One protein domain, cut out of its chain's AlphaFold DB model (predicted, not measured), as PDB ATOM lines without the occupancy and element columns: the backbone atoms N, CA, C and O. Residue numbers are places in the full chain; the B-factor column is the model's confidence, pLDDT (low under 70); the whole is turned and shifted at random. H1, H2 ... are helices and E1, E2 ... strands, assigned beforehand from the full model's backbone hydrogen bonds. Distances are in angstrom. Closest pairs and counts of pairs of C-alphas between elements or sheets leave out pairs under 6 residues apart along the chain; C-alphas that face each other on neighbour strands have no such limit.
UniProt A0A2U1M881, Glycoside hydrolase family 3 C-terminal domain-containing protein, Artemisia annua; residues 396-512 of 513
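Overview. This is residues 396 to 512 of the 513 residues of the protein "Glycoside hydrolase family 3 C-terminal domain-containing protein" of Artemisia annua (UniProt A0A2U1M881). This is an elongated body of strands in which a curled, strongly twisted sheet of five, E2 E8 E7 E4 E5, is only partly face to face with a narrower sheet of three, E1 E3 E6, with edge strands E5 and E6 side by side. The small helix H1 and the loops 409 to 419, 444 to 453 and 482 to 495 gather toward one end; the turns E3 to E4 and E5 to E6 make the other. The printed part has 117 residues with eight named strands and one named helix, in the order E1 to E6, H1, E7, E8, and its class is mostly strand. The larger sheet is mixed, the smaller antiparallel. The whole is only just compact, close to loose, with a radius of gyration of the C-alphas of 15.9 A and spans of 49 by 27 by 22 A.

Along the chain. Find C-alpha 396 at (-20.601, 14.308, 4.428), where E1, residues 396 to 398, begins. E2 is residues 405 to 408. E3, residues 420 to 428, then runs 25.8 A. Look for C-alpha 434 at (-18.640, 14.532, 17.282): from there E4 runs 29.6 A to residue 443. E5, residues 454 to 463, spans 26.1 A and bends by 59 degrees at residue 457. E6 is residues 469 to 476, 22.7 A, and H1 is residues 478 to 481. E7, residues 496 to 502, spans 19.9 A; E8, residues 505 to 512, spans 22.9 A and ends at (-50.492, 24.964, 0.246).

Arrangement. Begin with the larger sheet. E2 is parallel to E8 at 23 degrees, with N 407 and O 510 at 2.9 A. E8 and E7 form a hairpin, with N 509 and O 498 at 2.7 A. E7 and E4 are antiparallel, with N 442 and O 499 at 2.8 A. E4 and E5 form a hairpin, with N 437 and O 460 at 2.8 A. In the smaller sheet, look for N 422 and O 474 at 2.8 A between antiparallel E3 and E6, and N 427 and O 396 at 3.0 A between antiparallel E1 and E3. Between the sheets, the closest C-alphas of E5 and E6 are those of Gln 460 and Val 472, 6.7 A. E3 and E4 are near each other. H1 only grazes the larger sheet; the C-alphas of Val 457 and His 481 are 5.7 A apart. H1 is too short for an O i to N i+4 pair; its one O i to N i+3 pair is within hydrogen-bond range.

Size, cuts and confidence. The C-alphas farthest apart, those of Arg 412 and Gln 431, are 50.5 A apart. The printed part has no cut. The links E2 to E3 and H1 to E7 are long. Mean pLDDT of the printed part is 78.7; it is under 70 at residues 396 to 414, 431 to 432 and 448.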
ATOM      1  N   LYS A 396     -19.769  14.131   5.616       37.31
ATOM      2  CA  LYS A 396     -20.601  14.308   4.428       37.31
ATOM      3  C   LYS A 396     -22.018  13.910   4.795       37.31
ATOM      4  O   LYS A 396     -22.251  12.822   5.323       37.31
ATOM      5  N   VAL A 397     -22.949  14.817   4.543       39.75
ATOM      6  CA  VAL A 397     -24.367  14.497   4.600       39.75
ATOM      7  C   VAL A 397     -24.704  13.736   3.317       39.75
ATOM      8  O   VAL A 397     -24.600  14.296   2.227       39.75
ATOM      9  N   GLU A 398     -25.004  12.439   3.425       35.22
ATOM     10  CA  GLU A 398     -25.432  11.595   2.298       35.22
ATOM     11  C   GLU A 398     -26.923  11.264   2.436       35.22
ATOM     12  O   GLU A 398     -27.372  10.842   3.502       35.22
ATOM     13  N   GLU A 399     -27.687  11.391   1.346       41.59
ATOM     14  CA  GLU A 399     -29.121  11.082   1.323       41.59
ATOM     15  C   GLU A 399     -29.510  10.093   0.211       41.59
ATOM     16  O   GLU A 399     -28.932  10.064  -0.880       41.59
ATOM     17  N   ARG A 400     -30.556   9.297   0.488       32.03
ATOM     18  CA  ARG A 400     -31.326   8.527  -0.497       32.03
ATOM     19  C   ARG A 400     -32.500   9.360  -1.045       32.03
ATOM     20  O   ARG A 400     -33.492   9.552  -0.357       32.03
ATOM     21  N   LYS A 401     -32.389   9.782  -2.311       28.78
ATOM     22  CA  LYS A 401     -33.360  10.589  -3.085       28.78
ATOM     23  C   LYS A 401     -34.833  10.151  -2.961       28.78
ATOM     24  O   LYS A 401     -35.158   9.032  -3.363       28.78
ATOM     25  N   ARG A 402     -35.727  11.101  -2.640       36.00
ATOM     26  CA  ARG A 402     -37.041  11.293  -3.302       36.00
ATOM     27  C   ARG A 402     -37.343  12.797  -3.422       36.00
ATOM     28  O   ARG A 402     -37.369  13.503  -2.427       36.00
ATOM     29  N   ASN A 403     -37.506  13.263  -4.661       41.41
ATOM     30  CA  ASN A 403     -37.670  14.671  -5.038       41.41
ATOM     31  C   ASN A 403     -39.070  15.214  -4.685       41.41
ATOM     32  O   ASN A 403     -40.052  14.511  -4.908       41.41
ATOM     33  N   LEU A 404     -39.104  16.484  -4.254       40.66
ATOM     34  CA  LEU A 404     -40.258  17.362  -3.986       40.66
ATOM     35  C   LEU A 404     -41.228  16.882  -2.886       40.66
ATOM     36  O   LEU A 404     -41.932  15.885  -3.041       40.66
ATOM     37  N   MET A 405     -41.310  17.639  -1.786       50.94
ATOM     38  CA  MET A 405     -42.283  17.412  -0.714       50.94
ATOM     39  C   MET A 405     -43.352  18.511  -0.752       50.94
ATOM     40  O   MET A 405     -43.064  19.670  -0.475       50.94
ATOM     41  N   ILE A 406     -44.588  18.149  -1.096       55.06
ATOM     42  CA  ILE A 406     -45.736  19.064  -1.051       55.06
ATOM     43  C   ILE A 406     -46.397  18.915   0.321       55.06
ATOM     44  O   ILE A 406     -46.849  17.822   0.672       55.06
ATOM     45  N   LEU A 407     -46.453  19.998   1.099       55.41
ATOM     46  CA  LEU A 407     -47.143  20.035   2.386       55.41
ATOM     47  C   LEU A 407     -48.525  20.671   2.196       55.41
ATOM     48  O   LEU A 407     -48.648  21.886   2.049       55.41
ATOM     49  N   ARG A 408     -49.576  19.846   2.220       51.44
ATOM     50  CA  ARG A 408     -50.967  20.311   2.141       51.44
ATOM     51  C   ARG A 408     -51.547  20.454   3.546       51.44
ATOM     52  O   ARG A 408     -51.705  19.451   4.244       51.44
ATOM     53  N   VAL A 409     -51.862  21.676   3.964       54.22
ATOM     54  CA  VAL A 409     -52.519  21.958   5.248       54.22
ATOM     55  C   VAL A 409     -53.977  22.292   4.963       54.22
ATOM     56  O   VAL A 409     -54.331  23.443   4.787       54.22
ATOM     57  N   GLU A 410     -54.843  21.282   4.878       46.59
ATOM     58  CA  GLU A 410     -56.266  21.529   4.619       46.59
ATOM     59  C   GLU A 410     -56.936  22.225   5.814       46.59
ATOM     60  O   GLU A 410     -56.760  21.793   6.951       46.59
ATOM     61  N   ARG A 411     -57.818  23.206   5.563       46.59
ATOM     62  CA  ARG A 411     -58.628  23.935   6.574       46.59
ATOM     63  C   ARG A 411     -59.295  23.082   7.675       46.59
ATOM     64  O   ARG A 411     -59.678  23.629   8.704       46.59
ATOM     65  N   ARG A 412     -59.494  21.772   7.469       43.44
ATOM     66  CA  ARG A 412     -60.091  20.837   8.450       43.44
ATOM     67  C   ARG A 412     -59.067  20.113   9.337       43.44
ATOM     68  O   ARG A 412     -59.451  19.574  10.375       43.44
ATOM     69  N   THR A 413     -57.785  20.119   8.972       52.66
ATOM     70  CA  THR A 413     -56.698  19.468   9.712       52.66
ATOM     71  C   THR A 413     -55.757  20.544  10.248       52.66
ATOM     72  O   THR A 413     -54.990  21.127   9.492       52.66
ATOM     73  N   SER A 414     -55.819  20.828  11.556       66.69
ATOM     74  CA  SER A 414     -54.880  21.760  12.210       66.69
ATOM     75  C   SER A 414     -53.434  21.350  11.900       66.69
ATOM     76  O   SER A 414     -53.098  20.167  12.033       66.69
ATOM     77  N   CYS A 415     -52.576  22.311  11.530       71.81
ATOM     78  CA  CYS A 415     -51.146  22.071  11.293       71.81
ATOM     79  C   CYS A 415     -50.449  21.430  12.512       71.81
ATOM     80  O   CYS A 415     -49.386  20.837  12.366       71.81
ATOM     81  N   GLU A 416     -51.065  21.491  13.700       74.62
ATOM     82  CA  GLU A 416     -50.569  20.901  14.949       74.62
ATOM     83  C   GLU A 416     -50.563  19.368  14.909       74.62
ATOM     84  O   GLU A 416     -49.832  18.718  15.655       74.62
ATOM     85  N   LYS A 417     -51.390  18.777  14.038       73.81
ATOM     86  CA  LYS A 417     -51.484  17.323  13.845       73.81
ATOM     87  C   LYS A 417     -50.545  16.813  12.755       73.81
ATOM     88  O   LYS A 417     -50.368  15.603  12.627       73.81
ATOM     89  N   VAL A 418     -49.964  17.712  11.963       77.62
ATOM     90  CA  VAL A 418     -49.060  17.364  10.869       77.62
ATOM     91  C   VAL A 418     -47.644  17.410  11.415       77.62
ATOM     92  O   VAL A 418     -47.133  18.474  11.705       77.62
ATOM     93  N   ASN A 419     -46.989  16.262  11.551       84.69
ATOM     94  CA  ASN A 419     -45.571  16.193  11.893       84.69
ATOM     95  C   ASN A 419     -44.893  15.279  10.883       84.69
ATOM     96  O   ASN A 419     -45.432  14.222  10.550       84.69
ATOM     97  N   PHE A 420     -43.707  15.653  10.419       84.56
ATOM     98  CA  PHE A 420     -42.912  14.782   9.561       84.56
ATOM     99  C   PHE A 420     -41.473  14.703  10.042       84.56
ATOM    100  O   PHE A 420     -40.977  15.565  10.766       84.56
ATOM    101  N   LYS A 421     -40.815  13.614   9.659       87.88
ATOM    102  CA  LYS A 421     -39.441  13.327  10.046       87.88
ATOM    103  C   LYS A 421     -38.510  13.682   8.901       87.88
ATOM    104  O   LYS A 421     -38.734  13.252   7.772       87.88
ATOM    105  N   VAL A 422     -37.457  14.423   9.211       87.62
ATOM    106  CA  VAL A 422     -36.330  14.670   8.314       87.62
ATOM    107  C   VAL A 422     -35.169  13.841   8.832       87.62
ATOM    108  O   VAL A 422     -34.692  14.058   9.946       87.62
ATOM    109  N   VAL A 423     -34.747  12.856   8.043       87.50
ATOM    110  CA  VAL A 423     -33.638  11.965   8.389       87.50
ATOM    111  C   VAL A 423     -32.419  12.388   7.587       87.50
ATOM    112  O   VAL A 423     -32.414  12.308   6.363       87.50
ATOM    113  N   VAL A 424     -31.377  12.817   8.286       85.81
ATOM    114  CA  VAL A 424     -30.124  13.267   7.686       85.81
ATOM    115  C   VAL A 424     -29.083  12.173   7.886       85.81
ATOM    116  O   VAL A 424     -28.717  11.859   9.020       85.81
ATOM    117  N   GLY A 425     -28.607  11.575   6.794       83.38
ATOM    118  CA  GLY A 425     -27.478  10.649   6.838       83.38
ATOM    119  C   GLY A 425     -26.177  11.405   7.070       83.38
ATOM    120  O   GLY A 425     -25.965  12.458   6.483       83.38
ATOM    121  N   VAL A 426     -25.304  10.880   7.925       84.62
ATOM    122  CA  VAL A 426     -24.034  11.519   8.282       84.62
ATOM    123  C   VAL A 426     -22.908  10.494   8.189       84.62
ATOM    124  O   VAL A 426     -23.011   9.401   8.746       84.62
ATOM    125  N   GLU A 427     -21.820  10.832   7.504       83.62
ATOM    126  CA  GLU A 427     -20.640   9.973   7.361       83.62
ATOM    127  C   GLU A 427     -19.380  10.662   7.866       83.62
ATOM    128  O   GLU A 427     -19.031  11.714   7.355       83.62
ATOM    129  N   ASN A 428     -18.658  10.063   8.816       81.62
ATOM    130  CA  ASN A 428     -17.425  10.632   9.357       81.62
ATOM    131  C   ASN A 428     -16.185  10.262   8.518       81.62
ATOM    132  O   ASN A 428     -15.644   9.166   8.645       81.62
ATOM    133  N   HIS A 429     -15.664  11.193   7.724       79.00
ATOM    134  CA  HIS A 429     -14.381  11.086   7.011       79.00
ATOM    135  C   HIS A 429     -13.181  11.615   7.821       79.00
ATOM    136  O   HIS A 429     -12.065  11.667   7.304       79.00
ATOM    137  N   GLY A 430     -13.392  12.030   9.070       70.44
ATOM    138  CA  GLY A 430     -12.394  12.647   9.933       70.44
ATOM    139  C   GLY A 430     -11.941  11.829  11.140       70.44
ATOM    140  O   GLY A 430     -12.327  10.676  11.344       70.44
ATOM    141  N   GLN A 431     -11.084  12.452  11.954       69.38
ATOM    142  CA  GLN A 431     -10.588  11.858  13.203       69.38
ATOM    143  C   GLN A 431     -11.439  12.194  14.430       69.38
ATOM    144  O   GLN A 431     -11.482  11.396  15.363       69.38
ATOM    145  N   ALA A 432     -12.096  13.354  14.466       69.69
ATOM    146  CA  ALA A 432     -12.964  13.673  15.594       69.69
ATOM    147  C   ALA A 432     -14.303  12.933  15.461       69.69
ATOM    148  O   ALA A 432     -14.765  12.636  14.361       69.69
ATOM    149  N   SER A 433     -14.904  12.605  16.600       77.12
ATOM    150  CA  SER A 433     -16.080  11.740  16.651       77.12
ATOM    151  C   SER A 433     -17.403  12.495  16.666       77.12
ATOM    152  O   SER A 433     -18.427  11.885  16.398       77.12
ATOM    153  N   ASN A 434     -17.412  13.790  16.994       82.12
ATOM    154  CA  ASN A 434     -18.640  14.532  17.282       82.12
ATOM    155  C   ASN A 434     -18.857  15.672  16.286       82.12
ATOM    156  O   ASN A 434     -17.930  16.434  16.014       82.12
ATOM    157  N   HIS A 435     -20.087  15.827  15.805       83.94
ATOM    158  CA  HIS A 435     -20.500  16.914  14.917       83.94
ATOM    159  C   HIS A 435     -21.920  17.353  15.225       83.94
ATOM    160  O   HIS A 435     -22.767  16.523  15.547       83.94
ATOM    161  N   THR A 436     -22.194  18.640  15.058       89.88
ATOM    162  CA  THR A 436     -23.547  19.176  15.168       89.88
ATOM    163  C   THR A 436     -24.124  19.369  13.775       89.88
ATOM    164  O   THR A 436     -23.583  20.127  12.974       89.88
ATOM    165  N   VAL A 437     -25.243  18.706  13.506       90.19
ATOM    166  CA  VAL A 437     -26.063  18.923  12.316       90.19
ATOM    167  C   VAL A 437     -27.102  19.985  12.648       90.19
ATOM    168  O   VAL A 437     -27.852  19.830  13.610       90.19
ATOM    169  N   LEU A 438     -27.151  21.047  11.846       93.38
ATOM    170  CA  LEU A 438     -28.139  22.117  11.948       93.38
ATOM    171  C   LEU A 438     -29.104  22.021  10.766       93.38
ATOM    172  O   LEU A 438     -28.667  21.968   9.613       93.38
ATOM    173  N   LEU A 439     -30.401  22.005  11.059       92.75
ATOM    174  CA  LEU A 439     -31.476  22.042  10.075       92.75
ATOM    175  C   LEU A 439     -32.127  23.420  10.116       92.75
ATOM    176  O   LEU A 439     -32.573  23.866  11.170       92.75
ATOM    177  N   PHE A 440     -32.221  24.068   8.963       94.00
ATOM    178  CA  PHE A 440     -32.862  25.370   8.818       94.00
ATOM    179  C   PHE A 440     -34.041  25.299   7.856       94.00
ATOM    180  O   PHE A 440     -34.074  24.446   6.975       94.00
ATOM    181  N   THR A 441     -34.962  26.244   7.984       92.38
ATOM    182  CA  THR A 441     -35.915  26.615   6.938       92.38
ATOM    183  C   THR A 441     -35.433  27.899   6.269       92.38
ATOM    184  O   THR A 441     -34.818  28.740   6.924       92.38
ATOM    185  N   LYS A 442     -35.679  28.051   4.973       91.50
ATOM    186  CA  LYS A 442     -35.288  29.202   4.158       91.50
ATOM    187  C   LYS A 442     -36.458  29.614   3.276       91.50
ATOM    188  O   LYS A 442     -37.099  28.758   2.668       91.50
ATOM    189  N   TRP A 443     -36.735  30.908   3.204       89.50
ATOM    190  CA  TRP A 443     -37.742  31.444   2.291       89.50
ATOM    191  C   TRP A 443     -37.194  31.493   0.859       89.50
ATOM    192  O   TRP A 443     -36.080  31.971   0.644       89.50
ATOM    193  N   ASN A 444     -37.962  30.995  -0.122       87.06
ATOM    194  CA  ASN A 444     -37.556  31.011  -1.537       87.06
ATOM    195  C   ASN A 444     -38.194  32.162  -2.335       87.06
ATOM    196  O   ASN A 444     -37.889  32.325  -3.519       87.06
ATOM    197  N   GLY A 445     -39.106  32.934  -1.735       80.12
ATOM    198  CA  GLY A 445     -39.746  34.063  -2.406       80.12
ATOM    199  C   GLY A 445     -38.757  35.191  -2.705       80.12
ATOM    200  O   GLY A 445     -37.764  35.379  -2.006       80.12
ATOM    201  N   LYS A 446     -39.025  35.940  -3.783       71.19
ATOM    202  CA  LYS A 446     -38.161  37.046  -4.237       71.19
ATOM    203  C   LYS A 446     -38.231  38.278  -3.337       71.19
ATOM    204  O   LYS A 446     -37.275  39.044  -3.304       71.19
ATOM    205  N   ASP A 447     -39.358  38.464  -2.661       74.50
ATOM    206  CA  ASP A 447     -39.567  39.527  -1.688       74.50
ATOM    207  C   ASP A 447     -39.556  38.923  -0.285       74.50
ATOM    208  O   ASP A 447     -40.118  37.842  -0.067       74.50
ATOM    209  N   LEU A 448     -38.882  39.605   0.638       69.94
ATOM    210  CA  LEU A 448     -38.867  39.199   2.031       69.94
ATOM    211  C   LEU A 448     -40.166  39.618   2.714       69.94
ATOM    212  O   LEU A 448     -40.687  38.784   3.422       69.94
ATOM    213  N   ASN A 449     -40.727  40.820   2.503       70.44
ATOM    214  CA  ASN A 449     -41.977  41.279   3.156       70.44
ATOM    215  C   ASN A 449     -42.166  40.805   4.622       70.44
ATOM    216  O   ASN A 449     -43.223  40.309   4.998       70.44
ATOM    217  N   GLY A 450     -41.119  40.908   5.451       70.94
ATOM    218  CA  GLY A 450     -41.135  40.448   6.850       70.94
ATOM    219  C   GLY A 450     -40.775  38.969   7.075       70.94
ATOM    220  O   GLY A 450     -40.563  38.554   8.209       70.94
ATOM    221  N   HIS A 451     -40.626  38.161   6.027       76.25
ATOM    222  CA  HIS A 451     -40.092  36.803   6.103       76.25
ATOM    223  C   HIS A 451     -38.598  36.788   6.429       76.25
ATOM    224  O   HIS A 451     -37.782  37.532   5.877       76.25
ATOM    225  N   VAL A 452     -38.220  35.837   7.278       80.62
ATOM    226  CA  VAL A 452     -36.826  35.560   7.615       80.62
ATOM    227  C   VAL A 452     -36.152  34.833   6.448       80.62
ATOM    228  O   VAL A 452     -36.671  33.834   5.948       80.62
ATOM    229  N   ILE A 453     -34.957  35.288   6.050       87.06
ATOM    230  CA  ILE A 453     -34.161  34.642   4.989       87.06
ATOM    231  C   ILE A 453     -33.942  33.162   5.316       87.06
ATOM    232  O   ILE A 453     -34.175  32.293   4.478       87.06
ATOM    233  N   LYS A 454     -33.489  32.875   6.539       89.69
ATOM    234  CA  LYS A 454     -33.183  31.531   7.029       89.69
ATOM    235  C   LYS A 454     -33.377  31.477   8.547       89.69
ATOM    236  O   LYS A 454     -32.875  32.347   9.245       89.69
ATOM    237  N   LYS A 455     -34.077  30.461   9.053       91.62
ATOM    238  CA  LYS A 455     -34.407  30.272  10.478       91.62
ATOM    239  C   LYS A 455     -34.029  28.863  10.918       91.62
ATOM    240  O   LYS A 455     -34.259  27.909  10.170       91.62
ATOM    241  N   LEU A 456     -33.428  28.716  12.098       93.88
ATOM    242  CA  LEU A 456     -33.089  27.400  12.635       93.88
ATOM    243  C   LEU A 456     -34.367  26.645  13.016       93.88
ATOM    244  O   LEU A 456     -35.264  27.179  13.663       93.88
ATOM    245  N   VAL A 457     -34.444  25.391  12.586       93.12
ATOM    246  CA  VAL A 457     -35.567  24.478  12.840       93.12
ATOM    247  C   VAL A 457     -35.192  23.448  13.899       93.12
ATOM    248  O   VAL A 457     -36.031  23.017  14.682       93.12
ATOM    249  N   GLY A 458     -33.926  23.044  13.930       94.38
ATOM    250  CA  GLY A 458     -33.427  22.126  14.937       94.38
ATOM    251  C   GLY A 458     -31.937  21.879  14.802       94.38
ATOM    252  O   GLY A 458     -31.320  22.167  13.776       94.38
ATOM    253  N   TYR A 459     -31.366  21.298  15.846       94.62
ATOM    254  CA  TYR A 459     -29.975  20.876  15.893       94.62
ATOM    255  C   TYR A 459     -29.880  19.492  16.533       94.62
ATOM    256  O   TYR A 459     -30.664  19.150  17.415       94.62
ATOM    257  N   GLN A 460     -28.939  18.679  16.059       90.62
ATOM    258  CA  GLN A 460     -28.664  17.355  16.613       90.62
ATOM    259  C   GLN A 460     -27.169  17.073  16.599       90.62
ATOM    260  O   GLN A 460     -26.490  17.295  15.595       90.62
ATOM    261  N   ARG A 461     -26.658  16.527  17.703       86.88
ATOM    262  CA  ARG A 461     -25.258  16.114  17.810       86.88
ATOM    263  C   ARG A 461     -25.116  14.649  17.396       86.88
ATOM    264  O   ARG A 461     -25.666  13.756  18.031       86.88
ATOM    265  N   ALA A 462     -24.359  14.398  16.335       85.62
ATOM    266  CA  ALA A 462     -23.977  13.063  15.895       85.62
ATOM    267  C   ALA A 462     -22.631  12.675  16.518       85.62
ATOM    268  O   ALA A 462     -21.667  13.437  16.426       85.62
ATOM    269  N   SER A 463     -22.551  11.478  17.106       87.19
ATOM    270  CA  SER A 463     -21.293  10.877  17.559       87.19
ATOM    271  C   SER A 463     -21.002   9.613  16.753       87.19
ATOM    272  O   SER A 463     -21.697   8.609  16.892       87.19
ATOM    273  N   LEU A 464     -20.008   9.667  15.865       84.38
ATOM    274  CA  LEU A 464     -19.631   8.580  14.962       84.38
ATOM    275  C   LEU A 464     -18.118   8.374  14.978       84.38
ATOM    276  O   LEU A 464     -17.350   9.320  14.838       84.38
ATOM    277  N   GLY A 465     -17.677   7.120  15.070       81.75
ATOM    278  CA  GLY A 465     -16.266   6.777  14.879       81.75
ATOM    279  C   GLY A 465     -15.768   7.100  13.464       81.75
ATOM    280  O   GLY A 465     -16.553   7.246  12.527       81.75
ATOM    281  N   THR A 466     -14.450   7.177  13.290       81.56
ATOM    282  CA  THR A 466     -13.819   7.396  11.980       81.56
ATOM    283  C   THR A 466     -14.297   6.374  10.943       81.56
ATOM    284  O   THR A 466     -14.336   5.172  11.211       81.56
ATOM    285  N   ARG A 467     -14.641   6.855   9.741       82.25
ATOM    286  CA  ARG A 467     -15.196   6.081   8.613       82.25
ATOM    287  C   ARG A 467     -16.518   5.369   8.922       82.25
ATOM    288  O   ARG A 467     -16.877   4.415   8.234       82.25
ATOM    289  N   LYS A 468     -17.242   5.789   9.962       86.12
ATOM    290  CA  LYS A 468     -18.584   5.278  10.260       86.12
ATOM    291  C   LYS A 468     -19.656   6.187   9.675       86.12
ATOM    292  O   LYS A 468     -19.482   7.399   9.562       86.12
ATOM    293  N   ARG A 469     -20.779   5.559   9.336       87.25
ATOM    294  CA  ARG A 469     -22.009   6.197   8.871       87.25
ATOM    295  C   ARG A 469     -23.076   6.076   9.950       87.25
ATOM    296  O   ARG A 469     -23.085   5.107  10.707       87.25
ATOM    297  N   GLY A 470     -23.967   7.047   9.991       86.69
ATOM    298  CA  GLY A 470     -25.082   7.121  10.920       86.69
ATOM    299  C   GLY A 470     -26.163   8.036  10.373       86.69
ATOM    300  O   GLY A 470     -26.093   8.483   9.228       86.69
ATOM    301  N   GLN A 471     -27.181   8.288  11.183       86.62
ATOM    302  CA  GLN A 471     -28.297   9.153  10.831       86.62
ATOM    303  C   GLN A 471     -28.682   9.991  12.045       86.62
ATOM    304  O   GLN A 471     -28.570   9.522  13.179       86.62
ATOM    305  N   VAL A 472     -29.146  11.211  11.802       87.56
ATOM    306  CA  VAL A 472     -29.836  12.033  12.798       87.56
ATOM    307  C   VAL A 472     -31.251  12.313  12.313       87.56
ATOM    308  O   VAL A 472     -31.486  12.463  11.114       87.56
ATOM    309  N   GLU A 473     -32.197  12.355  13.243       90.94
ATOM    310  CA  GLU A 473     -33.609  12.581  12.946       90.94
ATOM    311  C   GLU A 473     -34.063  13.915  13.545       90.94
ATOM    312  O   GLU A 473     -33.816  14.209  14.720       90.94
ATOM    313  N   PHE A 474     -34.761  14.702  12.729       90.75
ATOM    314  CA  PHE A 474     -35.468  15.905  13.142       90.75
ATOM    315  C   PHE A 474     -36.965  15.684  12.982       90.75
ATOM    316  O   PHE A 474     -37.424  15.229  11.933       90.75
ATOM    317  N   VAL A 475     -37.735  16.048  14.002       91.12
ATOM    318  CA  VAL A 475     -39.193  16.123  13.897       91.12
ATOM    319  C   VAL A 475     -39.552  17.552  13.520       91.12
ATOM    320  O   VAL A 475     -39.363  18.467  14.317       91.12
ATOM    321  N   VAL A 476     -40.062  17.749  12.307       89.12
ATOM    322  CA  VAL A 476     -40.495  19.059  11.825       89.12
ATOM    323  C   VAL A 476     -41.993  19.212  12.059       89.12
ATOM    324  O   VAL A 476     -42.796  18.429  11.546       89.12
ATOM    325  N   LYS A 477     -42.354  20.238  12.834       90.31
ATOM    326  CA  LYS A 477     -43.734  20.627  13.116       90.31
ATOM    327  C   LYS A 477     -44.063  21.914  12.355       90.31
ATOM    328  O   LYS A 477     -43.489  22.954  12.675       90.31
ATOM    329  N   PRO A 478     -44.969  21.899  11.369       86.56
ATOM    330  CA  PRO A 478     -45.265  23.060  10.544       86.56
ATOM    331  C   PRO A 478     -45.698  24.306  11.319       86.56
ATOM    332  O   PRO A 478     -45.127  25.363  11.078       86.56
ATOM    333  N   CYS A 479     -46.612  24.214  12.296       85.19
ATOM    334  CA  CYS A 479     -47.009  25.423  13.036       85.19
ATOM    335  C   CYS A 479     -45.875  26.042  13.861       85.19
ATOM    336  O   CYS A 479     -45.964  27.210  14.212       85.19
ATOM    337  N   GLU A 480     -44.847  25.271  14.219       87.75
ATOM    338  CA  GLU A 480     -43.720  25.759  15.021       87.75
ATOM    339  C   GLU A 480     -42.594  26.272  14.113       87.75
ATOM    340  O   GLU A 480     -42.015  27.329  14.345       87.75
ATOM    341  N   HIS A 481     -42.286  25.524  13.054       89.94
ATOM    342  CA  HIS A 481     -41.075  25.717  12.256       89.94
ATOM    343  C   HIS A 481     -41.306  26.487  10.954       89.94
ATOM    344  O   HIS A 481     -40.359  27.026  10.387       89.94
ATOM    345  N   PHE A 482     -42.547  26.536  10.474       88.00
ATOM    346  CA  PHE A 482     -42.947  27.248   9.261       88.00
ATOM    347  C   PHE A 482     -43.821  28.469   9.563       88.00
ATOM    348  O   PHE A 482     -44.281  29.126   8.633       88.00
ATOM    349  N   SER A 483     -44.054  28.793  10.832       88.31
ATOM    350  CA  SER A 483     -44.714  30.042  11.189       88.31
ATOM    351  C   SER A 483     -43.714  31.180  11.399       88.31
ATOM    352  O   SER A 483     -42.570  30.975  11.836       88.31
ATOM    353  N   SER A 484     -44.187  32.381  11.086       89.31
ATOM    354  CA  SER A 484     -43.585  33.672  11.421       89.31
ATOM    355  C   SER A 484     -44.678  34.598  11.935       89.31
ATOM    356  O   SER A 484     -45.856  34.410  11.617       89.31
ATOM    357  N   ALA A 485     -44.307  35.575  12.747       91.06
ATOM    358  CA  ALA A 485     -45.237  36.603  13.169       91.06
ATOM    359  C   ALA A 485     -45.573  37.526  11.989       91.06
ATOM    360  O   ALA A 485     -44.730  37.789  11.131       91.06
ATOM    361  N   ASN A 486     -46.807  38.020  11.931       90.00
ATOM    362  CA  ASN A 486     -47.178  39.134  11.062       90.00
ATOM    363  C   ASN A 486     -46.901  40.486  11.756       90.00
ATOM    364  O   ASN A 486     -46.407  40.523  12.884       90.00
ATOM    365  N   GLU A 487     -47.258  41.599  11.110       91.19
ATOM    366  CA  GLU A 487     -47.065  42.957  11.652       91.19
ATOM    367  C   GLU A 487     -47.758  43.194  13.008       91.19
ATOM    368  O   GLU A 487     -47.274  43.995  13.809       91.19
ATOM    369  N   ASP A 488     -48.838  42.458  13.293       91.62
ATOM    370  CA  ASP A 488     -49.585  42.502  14.557       91.62
ATOM    371  C   ASP A 488     -49.006  41.565  15.637       91.62
ATOM    372  O   ASP A 488     -49.526  41.502  16.753       91.62
ATOM    373  N   GLY A 489     -47.945  40.812  15.327       90.69
ATOM    374  CA  GLY A 489     -47.348  39.827  16.232       90.69
ATOM    375  C   GLY A 489     -48.104  38.494  16.303       90.69
ATOM    376  O   GLY A 489     -47.850  37.687  17.199       90.69
ATOM    377  N   LEU A 490     -49.046  38.238  15.389       90.62
ATOM    378  CA  LEU A 490     -49.769  36.969  15.306       90.62
ATOM    379  C   LEU A 490     -48.961  35.954  14.501       90.62
ATOM    380  O   LEU A 490     -48.564  36.228  13.372       90.62
ATOM    381  N   MET A 491     -48.762  34.757  15.059       89.25
ATOM    382  CA  MET A 491     -48.094  33.666  14.350       89.25
ATOM    383  C   MET A 491     -48.979  33.161  13.209       89.25
ATOM    384  O   MET A 491     -50.066  32.629  13.447       89.25
ATOM    385  N   ILE A 492     -48.490  33.291  11.980       88.38
ATOM    386  CA  ILE A 492     -49.160  32.838  10.762       88.38
ATOM    387  C   ILE A 492     -48.259  31.889   9.975       88.38
ATOM    388  O   ILE A 492     -47.044  31.855  10.161       88.38
ATOM    389  N   ILE A 493     -48.864  31.088   9.103       86.31
ATOM    390  CA  ILE A 493     -48.147  30.309   8.095       86.31
ATOM    391  C   ILE A 493     -48.569  30.871   6.749       86.31
ATOM    392  O   ILE A 493     -49.747  30.801   6.412       86.31
ATOM    393  N   ASP A 494     -47.615  31.396   5.993       84.38
ATOM    394  CA  ASP A 494     -47.865  31.860   4.631       84.38
ATOM    395  C   ASP A 494     -47.756  30.729   3.607       84.38
ATOM    396  O   ASP A 494     -46.896  29.845   3.714       84.38
ATOM    397  N   GLU A 495     -48.629  30.788   2.600       85.44
ATOM    398  CA  GLU A 495     -48.521  29.966   1.400       85.44
ATOM    399  C   GLU A 495     -47.248  30.347   0.636       85.44
ATOM    400  O   GLU A 495     -46.894  31.523   0.518       85.44
ATOM    401  N   GLY A 496     -46.540  29.352   0.109       84.75
ATOM    402  CA  GLY A 496     -45.349  29.610  -0.687       84.75
ATOM    403  C   GLY A 496     -44.294  28.522  -0.607       84.75
ATOM    404  O   GLY A 496     -44.404  27.532   0.120       84.75
ATOM    405  N   SER A 497     -43.242  28.740  -1.391       86.44
ATOM    406  CA  SER A 497     -42.119  27.819  -1.496       86.44
ATOM    407  C   SER A 497     -41.056  28.136  -0.447       86.44
ATOM    408  O   SER A 497     -40.593  29.273  -0.310       86.44
ATOM    409  N   ARG A 498     -40.642  27.108   0.287       88.94
ATOM    410  CA  ARG A 498     -39.585  27.157   1.302       88.94
ATOM    411  C   ARG A 498     -38.569  26.066   1.045       88.94
ATOM    412  O   ARG A 498     -38.835  25.131   0.302       88.94
ATOM    413  N   SER A 499     -37.399  26.170   1.652       90.25
ATOM    414  CA  SER A 499     -36.381  25.128   1.581       90.25
ATOM    415  C   SER A 499     -35.964  24.687   2.970       90.25
ATOM    416  O   SER A 499     -35.679  25.521   3.825       90.25
ATOM    417  N   LEU A 500     -35.875  23.379   3.190       90.69
ATOM    418  CA  LEU A 500     -35.100  22.834   4.297       90.69
ATOM    419  C   LEU A 500     -33.627  22.798   3.908       90.69
ATOM    420  O   LEU A 500     -33.287  22.314   2.832       90.69
ATOM    421  N   VAL A 501     -32.761  23.309   4.776       90.94
ATOM    422  CA  VAL A 501     -31.334  23.480   4.494       90.94
ATOM    423  C   VAL A 501     -30.497  22.775   5.552       90.94
ATOM    424  O   VAL A 501     -30.641  23.054   6.743       90.94
ATOM    425  N   VAL A 502     -29.593  21.899   5.107       88.12
ATOM    426  CA  VAL A 502     -28.604  21.209   5.950       88.12
ATOM    427  C   VAL A 502     -27.241  21.299   5.276       88.12
ATOM    428  O   VAL A 502     -27.043  20.775   4.179       88.12
ATOM    429  N   GLY A 503     -26.283  21.962   5.929       83.25
ATOM    430  CA  GLY A 503     -25.002  22.287   5.296       83.25
ATOM    431  C   GLY A 503     -25.220  23.083   4.003       83.25
ATOM    432  O   GLY A 503     -25.888  24.116   4.031       83.25
ATOM    433  N   ASP A 504     -24.699  22.563   2.889       80.94
ATOM    434  CA  ASP A 504     -24.838  23.151   1.546       80.94
ATOM    435  C   ASP A 504     -26.009  22.560   0.731       80.94
ATOM    436  O   ASP A 504     -26.147  22.861  -0.454       80.94
ATOM    437  N   GLN A 505     -26.818  21.667   1.313       82.00
ATOM    438  CA  GLN A 505     -27.950  21.031   0.629       82.00
ATOM    439  C   GLN A 505     -29.259  21.770   0.936       82.00
ATOM    440  O   GLN A 505     -29.503  22.127   2.090       82.00
ATOM    441  N   GLU A 506     -30.110  21.955  -0.078       87.88
ATOM    442  CA  GLU A 506     -31.424  22.604   0.034       87.88
ATOM    443  C   GLU A 506     -32.524  21.717  -0.574       87.88
ATOM    444  O   GLU A 506     -32.352  21.162  -1.660       87.88
ATOM    445  N   TYR A 507     -33.662  21.605   0.117       84.88
ATOM    446  CA  TYR A 507     -34.799  20.768  -0.274       84.88
ATOM    447  C   TYR A 507     -36.085  21.571  -0.247       84.88
ATOM    448  O   TYR A 507     -36.542  21.979   0.820       84.88
ATOM    449  N   THR A 508     -36.677  21.771  -1.419       86.50
ATOM    450  CA  THR A 508     -37.888  22.571  -1.561       86.50
ATOM    451  C   THR A 508     -39.109  21.874  -0.962       86.50
ATOM    452  O   THR A 508     -39.369  20.695  -1.220       86.50
ATOM    453  N   ILE A 509     -39.860  22.645  -0.182       83.81
ATOM    454  CA  ILE A 509     -41.166  22.335   0.375       83.81
ATOM    455  C   ILE A 509     -42.126  23.422  -0.080       83.81
ATOM    456  O   ILE A 509     -41.917  24.598   0.220       83.81
ATOM    457  N   ASP A 510     -43.201  23.019  -0.742       82.94
ATOM    458  CA  ASP A 510     -44.284  23.929  -1.096       82.94
ATOM    459  C   ASP A 510     -45.413  23.776  -0.080       82.94
ATOM    460  O   ASP A 510     -45.918  22.671   0.148       82.94
ATOM    461  N   ILE A 511     -45.772  24.886   0.563       81.12
ATOM    462  CA  ILE A 511     -46.875  24.958   1.518       81.12
ATOM    463  C   ILE A 511     -48.101  25.446   0.767       81.12
ATOM    464  O   ILE A 511     -48.048  26.512   0.160       81.12
ATOM    465  N   VAL A 512     -49.181  24.667   0.841       75.94
ATOM    466  CA  VAL A 512     -50.492  24.964   0.246       75.94
ATOM    467  C   VAL A 512     -51.543  24.905   1.358       75.94
ATOM    468  O   VAL A 512     -51.629  23.882   2.050       75.94
TER     469      VAL A 512